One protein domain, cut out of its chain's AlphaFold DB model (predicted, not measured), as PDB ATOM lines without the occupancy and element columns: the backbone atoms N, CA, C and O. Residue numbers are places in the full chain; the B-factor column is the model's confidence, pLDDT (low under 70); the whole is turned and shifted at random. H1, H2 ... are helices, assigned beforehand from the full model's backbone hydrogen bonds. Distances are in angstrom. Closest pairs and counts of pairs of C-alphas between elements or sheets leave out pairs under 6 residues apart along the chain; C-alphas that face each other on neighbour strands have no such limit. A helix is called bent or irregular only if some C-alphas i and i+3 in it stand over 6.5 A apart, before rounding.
ATOM      1  N   PRO A   2      97.875  50.964  72.286       81.00
ATOM      2  CA  PRO A   2      99.252  50.584  71.932       81.00
ATOM      3  C   PRO A   2      99.482  50.446  70.418       81.00
ATOM      4  O   PRO A   2     100.406  51.032  69.870       81.00
ATOM      5  N   TYR A   3      98.560  49.776  69.720       86.19
ATOM      6  CA  TYR A   3      98.600  49.641  68.260       86.19
ATOM      7  C   TYR A   3      98.445  50.971  67.499       86.19
ATOM      8  O   TYR A   3      99.080  51.169  66.474       86.19
ATOM      9  N   MET A   4      97.621  51.906  67.988       84.06
ATOM     10  CA  MET A   4      97.435  53.202  67.312       84.06
ATOM     11  C   MET A   4      98.695  54.071  67.382       84.06
ATOM     12  O   MET A   4      98.927  54.879  66.491       84.06
ATOM     13  N   LEU A   5      99.496  53.907  68.438       88.62
ATOM     14  CA  LEU A   5     100.679  54.729  68.689       88.62
ATOM     15  C   LEU A   5     101.979  54.077  68.207       88.62
ATOM     16  O   LEU A   5     103.001  54.754  68.163       88.62
ATOM     17  N   SER A   6     101.965  52.804  67.795       89.38
ATOM     18  CA  SER A   6     103.184  52.084  67.398       89.38
ATOM     19  C   SER A   6     103.932  52.776  66.258       89.38
ATOM     20  O   SER A   6     105.151  52.923  66.315       89.38
ATOM     21  N   ASN A   7     103.203  53.254  65.246       91.44
ATOM     22  CA  ASN A   7     103.800  53.962  64.114       91.44
ATOM     23  C   ASN A   7     104.357  55.325  64.535       91.44
ATOM     24  O   ASN A   7     105.450  55.689  64.112       91.44
ATOM     25  N   PHE A   8     103.636  56.050  65.397       91.81
ATOM     26  CA  PHE A   8     104.073  57.346  65.910       91.81
ATOM     27  C   PHE A   8     105.377  57.219  66.702       91.81
ATOM     28  O   PHE A   8     106.329  57.938  66.415       91.81
ATOM     29  N   ILE A   9     105.451  56.263  67.631       91.25
ATOM     30  CA  ILE A   9     106.656  56.006  68.433       91.25
ATOM     31  C   ILE A   9     107.819  55.581  67.526       91.25
ATOM     32  O   ILE A   9     108.937  56.065  67.674       91.25
ATOM     33  N   GLY A  10     107.558  54.718  66.535       91.81
ATOM     34  CA  GLY A  10     108.581  54.277  65.584       91.81
ATOM     35  C   GLY A  10     109.157  55.411  64.726       91.81
ATOM     36  O   GLY A  10     110.351  55.403  64.424       91.81
ATOM     37  N   GLN A  11     108.324  56.386  64.353       96.56
ATOM     38  CA  GLN A  11     108.718  57.552  63.556       96.56
ATOM     39  C   GLN A  11     109.363  58.666  64.397       96.56
ATOM     40  O   GLN A  11     110.172  59.424  63.871       96.56
ATOM     41  N   ASN A  12     109.058  58.746  65.696       96.00
ATOM     42  CA  ASN A  12     109.476  59.834  66.585       96.00
ATOM     43  C   ASN A  12     110.311  59.303  67.760       96.00
ATOM     44  O   ASN A  12     109.905  59.374  68.914       96.00
ATOM     45  N   LYS A  13     111.511  58.786  67.468       92.75
ATOM     46  CA  LYS A  13     112.382  58.117  68.459       92.75
ATOM     47  C   LYS A  13     112.861  58.993  69.625       92.75
ATOM     48  O   LYS A  13     113.352  58.452  70.605       92.75
ATOM     49  N   GLY A  14     112.783  60.318  69.496       94.94
ATOM     50  CA  GLY A  14     113.151  61.261  70.558       94.94
ATOM     51  C   GLY A  14     112.012  61.588  71.526       94.94
ATOM     52  O   GLY A  14     112.188  62.445  72.385       94.94
ATOM     53  N   VAL A  15     110.840  60.972  71.353       92.38
ATOM     54  CA  VAL A  15     109.664  61.204  72.192       92.38
ATOM     55  C   VAL A  15     109.495  60.041  73.160       92.38
ATOM     56  O   VAL A  15     109.242  58.913  72.736       92.38
ATOM     57  N   ASP A  16     109.558  60.343  74.453       90.31
ATOM     58  CA  ASP A  16     109.151  59.419  75.506       90.31
ATOM     59  C   ASP A  16     107.649  59.543  75.754       90.31
ATOM     60  O   ASP A  16     107.119  60.625  76.009       90.31
ATOM     61  N   LEU A  17     106.951  58.414  75.666       88.00
ATOM     62  CA  LEU A  17     105.507  58.348  75.823       88.00
ATOM     63  C   LEU A  17     105.144  57.631  77.124       88.00
ATOM     64  O   LEU A  17     105.480  56.462  77.310       88.00
ATOM     65  N   ILE A  18     104.369  58.305  77.971       89.25
ATOM     66  CA  ILE A  18     103.783  57.737  79.188       89.25
ATOM     67  C   ILE A  18     102.284  57.544  78.948       89.25
ATOM     68  O   ILE A  18     101.593  58.464  78.512       89.25
ATOM     69  N   ILE A  19     101.778  56.332  79.191       89.00
ATOM     70  CA  ILE A  19     100.353  56.012  79.050       89.00
ATOM     71  C   ILE A  19      99.857  55.365  80.332       89.00
ATOM     72  O   ILE A  19     100.244  54.240  80.646       89.00
ATOM     73  N   ASP A  20      98.888  56.012  80.968       89.50
ATOM     74  CA  ASP A  20      98.139  55.429  82.072       89.50
ATOM     75  C   ASP A  20      96.767  54.950  81.596       89.50
ATOM     76  O   ASP A  20      95.979  55.693  81.004       89.50
ATOM     77  N   VAL A  21      96.466  53.675  81.855       88.81
ATOM     78  CA  VAL A  21      95.155  53.087  81.563       88.81
ATOM     79  C   VAL A  21      94.377  52.966  82.859       88.81
ATOM     80  O   VAL A  21      94.684  52.133  83.707       88.81
ATOM     81  N   THR A  22      93.332  53.779  82.994       87.81
ATOM     82  CA  THR A  22      92.476  53.765  84.177       87.81
ATOM     83  C   THR A  22      90.994  53.986  83.842       87.81
ATOM     84  O   THR A  22      90.593  54.106  82.683       87.81
ATOM     85  N   ASN A  23      90.142  53.963  84.864       83.25
ATOM     86  CA  ASN A  23      88.715  54.199  84.755       83.25
ATOM     87  C   ASN A  23      88.393  55.675  84.463       83.25
ATOM     88  O   ASN A  23      89.179  56.587  84.711       83.25
ATOM     89  N   LYS A  24      87.165  55.910  83.990       81.25
ATOM     90  CA  LYS A  24      86.672  57.237  83.596       81.25
ATOM     91  C   LYS A  24      86.846  58.310  84.679       81.25
ATOM     92  O   LYS A  24      87.146  59.444  84.331       81.25
ATOM     93  N   VAL A  25      86.590  57.984  85.948       82.81
ATOM     94  CA  VAL A  25      86.616  58.976  87.037       82.81
ATOM     95  C   VAL A  25      88.027  59.523  87.200       82.81
ATOM     96  O   VAL A  25      88.210  60.733  87.173       82.81
ATOM     97  N   GLN A  26      89.014  58.631  87.251       87.62
ATOM     98  CA  GLN A  26      90.415  59.016  87.403       87.62
ATOM     99  C   GLN A  26      90.945  59.781  86.185       87.62
ATOM    100  O   GLN A  26      91.689  60.738  86.350       87.62
ATOM    101  N   VAL A  27      90.525  59.427  84.961       88.94
ATOM    102  CA  VAL A  27      90.925  60.189  83.763       88.94
ATOM    103  C   VAL A  27      90.405  61.630  83.810       88.94
ATOM    104  O   VAL A  27      91.139  62.558  83.481       88.94
ATOM    105  N   ILE A  28      89.146  61.828  84.218       85.94
ATOM    106  CA  ILE A  28      88.549  63.169  84.316       85.94
ATOM    107  C   ILE A  28      89.242  63.990  85.403       85.94
ATOM    108  O   ILE A  28      89.563  65.149  85.166       85.94
ATOM    109  N   GLU A  29      89.515  63.387  86.558       87.81
ATOM    110  CA  GLU A  29      90.239  64.048  87.645       87.81
ATOM    111  C   GLU A  29      91.656  64.463  87.213       87.81
ATOM    112  O   GLU A  29      92.079  65.588  87.473       87.81
ATOM    113  N   SER A  30      92.384  63.600  86.497       90.31
ATOM    114  CA  SER A  30      93.711  63.937  85.968       90.31
ATOM    115  C   SER A  30      93.677  65.090  84.965       90.31
ATOM    116  O   SER A  30      94.576  65.928  84.991       90.31
ATOM    117  N   LEU A  31      92.647  65.165  84.113       87.50
ATOM    118  CA  LEU A  31      92.431  66.311  83.226       87.50
ATOM    119  C   LEU A  31      92.133  67.594  84.012       87.50
ATOM    120  O   LEU A  31      92.712  68.636  83.726       87.50
ATOM    121  N   GLU A  32      91.238  67.527  85.003       86.25
ATOM    122  CA  GLU A  32      90.849  68.672  85.841       86.25
ATOM    123  C   GLU A  32      92.032  69.246  86.627       86.25
ATOM    124  O   GLU A  32      92.146  70.460  86.784       86.25
ATOM    125  N   LEU A  33      92.926  68.373  87.091       90.88
ATOM    126  CA  LEU A  33      94.132  68.738  87.830       90.88
ATOM    127  C   LEU A  33      95.344  69.015  86.925       90.88
ATOM    128  O   LEU A  33      96.444  69.190  87.445       90.88
ATOM    129  N   ASN A  34      95.161  69.035  85.597       89.44
ATOM    130  CA  ASN A  34      96.212  69.258  84.600       89.44
ATOM    131  C   ASN A  34      97.434  68.325  84.763       89.44
ATOM    132  O   ASN A  34      98.581  68.738  84.607       89.44
ATOM    133  N   LYS A  35      97.187  67.062  85.137       93.00
ATOM    134  CA  LYS A  35      98.220  66.031  85.353       93.00
ATOM    135  C   LYS A  35      98.604  65.281  84.078       93.00
ATOM    136  O   LYS A  35      99.584  64.544  84.087       93.00
ATOM    137  N   VAL A  36      97.800  65.407  83.026       91.31
ATOM    138  CA  VAL A  36      97.991  64.731  81.738       91.31
ATOM    139  C   VAL A  36      97.731  65.716  80.609       91.31
ATOM    140  O   VAL A  36      96.787  66.500  80.689       91.31
ATOM    141  N   ASP A  37      98.528  65.637  79.544       90.88
ATOM    142  CA  ASP A  37      98.388  66.526  78.383       90.88
ATOM    143  C   ASP A  37      97.185  66.147  77.513       90.88
ATOM    144  O   ASP A  37      96.456  66.995  77.000       90.88
ATOM    145  N   PHE A  38      96.960  64.842  77.359       90.19
ATOM    146  CA  PHE A  38      95.890  64.292  76.541       90.19
ATOM    147  C   PHE A  38      95.136  63.215  77.303       90.19
ATOM    148  O   PHE A  38      95.711  62.402  78.026       90.19
ATOM    149  N   ALA A  39      93.830  63.151  77.061       89.88
ATOM    150  CA  ALA A  39      92.992  62.090  77.581       89.88
ATOM    151  C   ALA A  39      92.061  61.554  76.506       89.88
ATOM    152  O   ALA A  39      91.453  62.293  75.732       89.88
ATOM    153  N   MET A  40      91.892  60.237  76.522       88.44
ATOM    154  CA  MET A  40      90.906  59.555  75.706       88.44
ATOM    155  C   MET A  40      89.763  59.083  76.591       88.44
ATOM    156  O   MET A  40      89.914  58.157  77.386       88.44
ATOM    157  N   VAL A  41      88.597  59.705  76.435       84.88
ATOM    158  CA  VAL A  41      87.391  59.364  77.195       84.88
ATOM    159  C   VAL A  41      86.225  59.092  76.259       84.88
ATOM    160  O   VAL A  41      86.066  59.743  75.233       84.88
ATOM    161  N   SER A  42      85.363  58.143  76.624       80.69
ATOM    162  CA  SER A  42      84.124  57.888  75.869       80.69
ATOM    163  C   SER A  42      82.982  58.841  76.236       80.69
ATOM    164  O   SER A  42      81.977  58.884  75.537       80.69
ATOM    165  N   VAL A  43      83.093  59.571  77.351       75.62
ATOM    166  CA  VAL A  43      82.081  60.532  77.807       75.62
ATOM    167  C   VAL A  43      82.786  61.791  78.282       75.62
ATOM    168  O   VAL A  43      83.555  61.736  79.241       75.62
ATOM    169  N   VAL A  44      82.489  62.912  77.629       71.94
ATOM    170  CA  VAL A  44      83.087  64.218  77.927       71.94
ATOM    171  C   VAL A  44      82.396  64.851  79.151       71.94
ATOM    172  O   VAL A  44      81.162  64.830  79.224       71.94
ATOM    173  N   PRO A  45      83.143  65.404  80.125       72.75
ATOM    174  CA  PRO A  45      82.573  66.167  81.238       72.75
ATOM    175  C   PRO A  45      81.848  67.424  80.745       72.75
ATOM    176  O   PRO A  45      82.307  68.091  79.827       72.75
ATOM    177  N   LYS A  46      80.729  67.797  81.378       71.31
ATOM    178  CA  LYS A  46      79.949  68.988  80.979       71.31
ATOM    179  C   LYS A  46      80.544  70.323  81.452       71.31
ATOM    180  O   LYS A  46      80.103  71.362  80.981       71.31
ATOM    181  N   LYS A  47      81.449  70.306  82.436       70.75
ATOM    182  CA  LYS A  47      81.832  71.494  83.225       70.75
ATOM    183  C   LYS A  47      83.149  72.155  82.803       70.75
ATOM    184  O   LYS A  47      83.581  73.081  83.476       70.75
ATOM    185  N   LEU A  48      83.786  71.700  81.726       67.06
ATOM    186  CA  LEU A  48      85.133  72.132  81.351       67.06
ATOM    187  C   LEU A  48      85.198  72.475  79.868       67.06
ATOM    188  O   LEU A  48      84.571  71.809  79.041       67.06
ATOM    189  N   ASN A  49      85.951  73.525  79.551       78.88
ATOM    190  CA  ASN A  49      86.187  73.958  78.184       78.88
ATOM    191  C   ASN A  49      87.378  73.174  77.619       78.88
ATOM    192  O   ASN A  49      88.525  73.519  77.885       78.88
ATOM    193  N   PHE A  50      87.092  72.092  76.897       81.25
ATOM    194  CA  PHE A  50      88.110  71.249  76.273       81.25
ATOM    195  C   PHE A  50      88.066  71.366  74.757       81.25
ATOM    196  O   PHE A  50      86.990  71.307  74.151       81.25
ATOM    197  N   GLU A  51      89.244  71.405  74.145       86.88
ATOM    198  CA  GLU A  51      89.381  71.035  72.744       86.88
ATOM    199  C   GLU A  51      89.262  69.518  72.609       86.88
ATOM    200  O   GLU A  51      89.777  68.749  73.424       86.88
ATOM    201  N   ARG A  52      88.521  69.070  71.596       87.75
ATOM    202  CA  ARG A  52      88.232  67.651  71.399       87.75
ATOM    203  C   ARG A  52      88.277  67.286  69.933       87.75
ATOM    204  O   ARG A  52      87.791  68.024  69.080       87.75
ATOM    205  N   VAL A  53      88.786  66.089  69.683       89.88
ATOM    206  CA  VAL A  53      88.772  65.445  68.374       89.88
ATOM    207  C   VAL A  53      88.084  64.097  68.530       89.88
ATOM    208  O   VAL A  53      88.447  63.296  69.393       89.88
ATOM    209  N   GLU A  54      87.065  63.849  67.711       88.88
ATOM    210  CA  GLU A  54      86.432  62.535  67.648       88.88
ATOM    211  C   GLU A  54      87.327  61.577  66.860       88.88
ATOM    212  O   GLU A  54      87.670  61.835  65.711       88.88
ATOM    213  N   LEU A  55      87.719  60.470  67.493       87.75
ATOM    214  CA  LEU A  55      88.652  59.515  66.892       87.75
ATOM    215  C   LEU A  55      87.932  58.354  66.209       87.75
ATOM    216  O   LEU A  55      88.157  58.069  65.038       87.75
ATOM    217  N   MET A  56      87.097  57.637  66.964       87.69
ATOM    218  CA  MET A  56      86.419  56.439  66.478       87.69
ATOM    219  C   MET A  56      85.178  56.118  67.303       87.69
ATOM    220  O   MET A  56      85.083  56.443  68.488       87.69
ATOM    221  N   GLN A  57      84.242  55.402  66.685       87.38
ATOM    222  CA  GLN A  57      83.087  54.857  67.387       87.38
ATOM    223  C   GLN A  57      83.496  53.678  68.278       87.38
ATOM    224  O   GLN A  57      84.173  52.752  67.832       87.38
ATOM    225  N   ASN A  58      83.004  53.667  69.517       87.38
ATOM    226  CA  ASN A  58      83.104  52.513  70.408       87.38
ATOM    227  C   ASN A  58      81.816  51.677  70.322       87.38
ATOM    228  O   ASN A  58      80.849  51.929  71.043       87.38
TER     229      ASN A  58
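Overview. This is residues 2 to 58 of the 118 residues of the protein "LysR substrate binding domain-containing protein" of Maribacter orientalis (UniProt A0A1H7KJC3). This is a domain of little regular structure: a short helix at one end, H1, is joined by an outstretched link, residues 12 to 23, to a second short helix, H2, and a winding tail with no named element, residues 33 to 58, folds back past H2 in a wide loop. The printed part has 57 residues with two named helices, H1 then H2, and no named strand; the class is all helix, with 19 residues in named elements. The whole is loose, with a radius of gyration of the C-alphas of 13.0 A and spans of 36 by 26 by 21 A.

Along the chain. H1, residues 2 to 11, begins at C-alpha 2 (99.252, 50.584, 71.932) and is 14.4 A long; it is irregular, with C-alphas 4 and 7 lying 7.2 A apart. H2, residues 24 to 32, is 12.4 A long and ends at C-alpha 32 (90.849, 68.672, 85.841).

Arrangement. H1 and H2 are apart. Residues 10 to 16 stand free. In H2 every O i to N i+4 pair is within hydrogen-bond range; in H1, 4 of 6 are.

Size, cuts and confidence. The C-alphas farthest apart, of Lys 13 and Lys 47, are 36.5 A apart. The printed part has no cut. The link from H1 to H2, 12 residues, is long. Mean pLDDT of the printed part is 86.6; residue 48 is under 70.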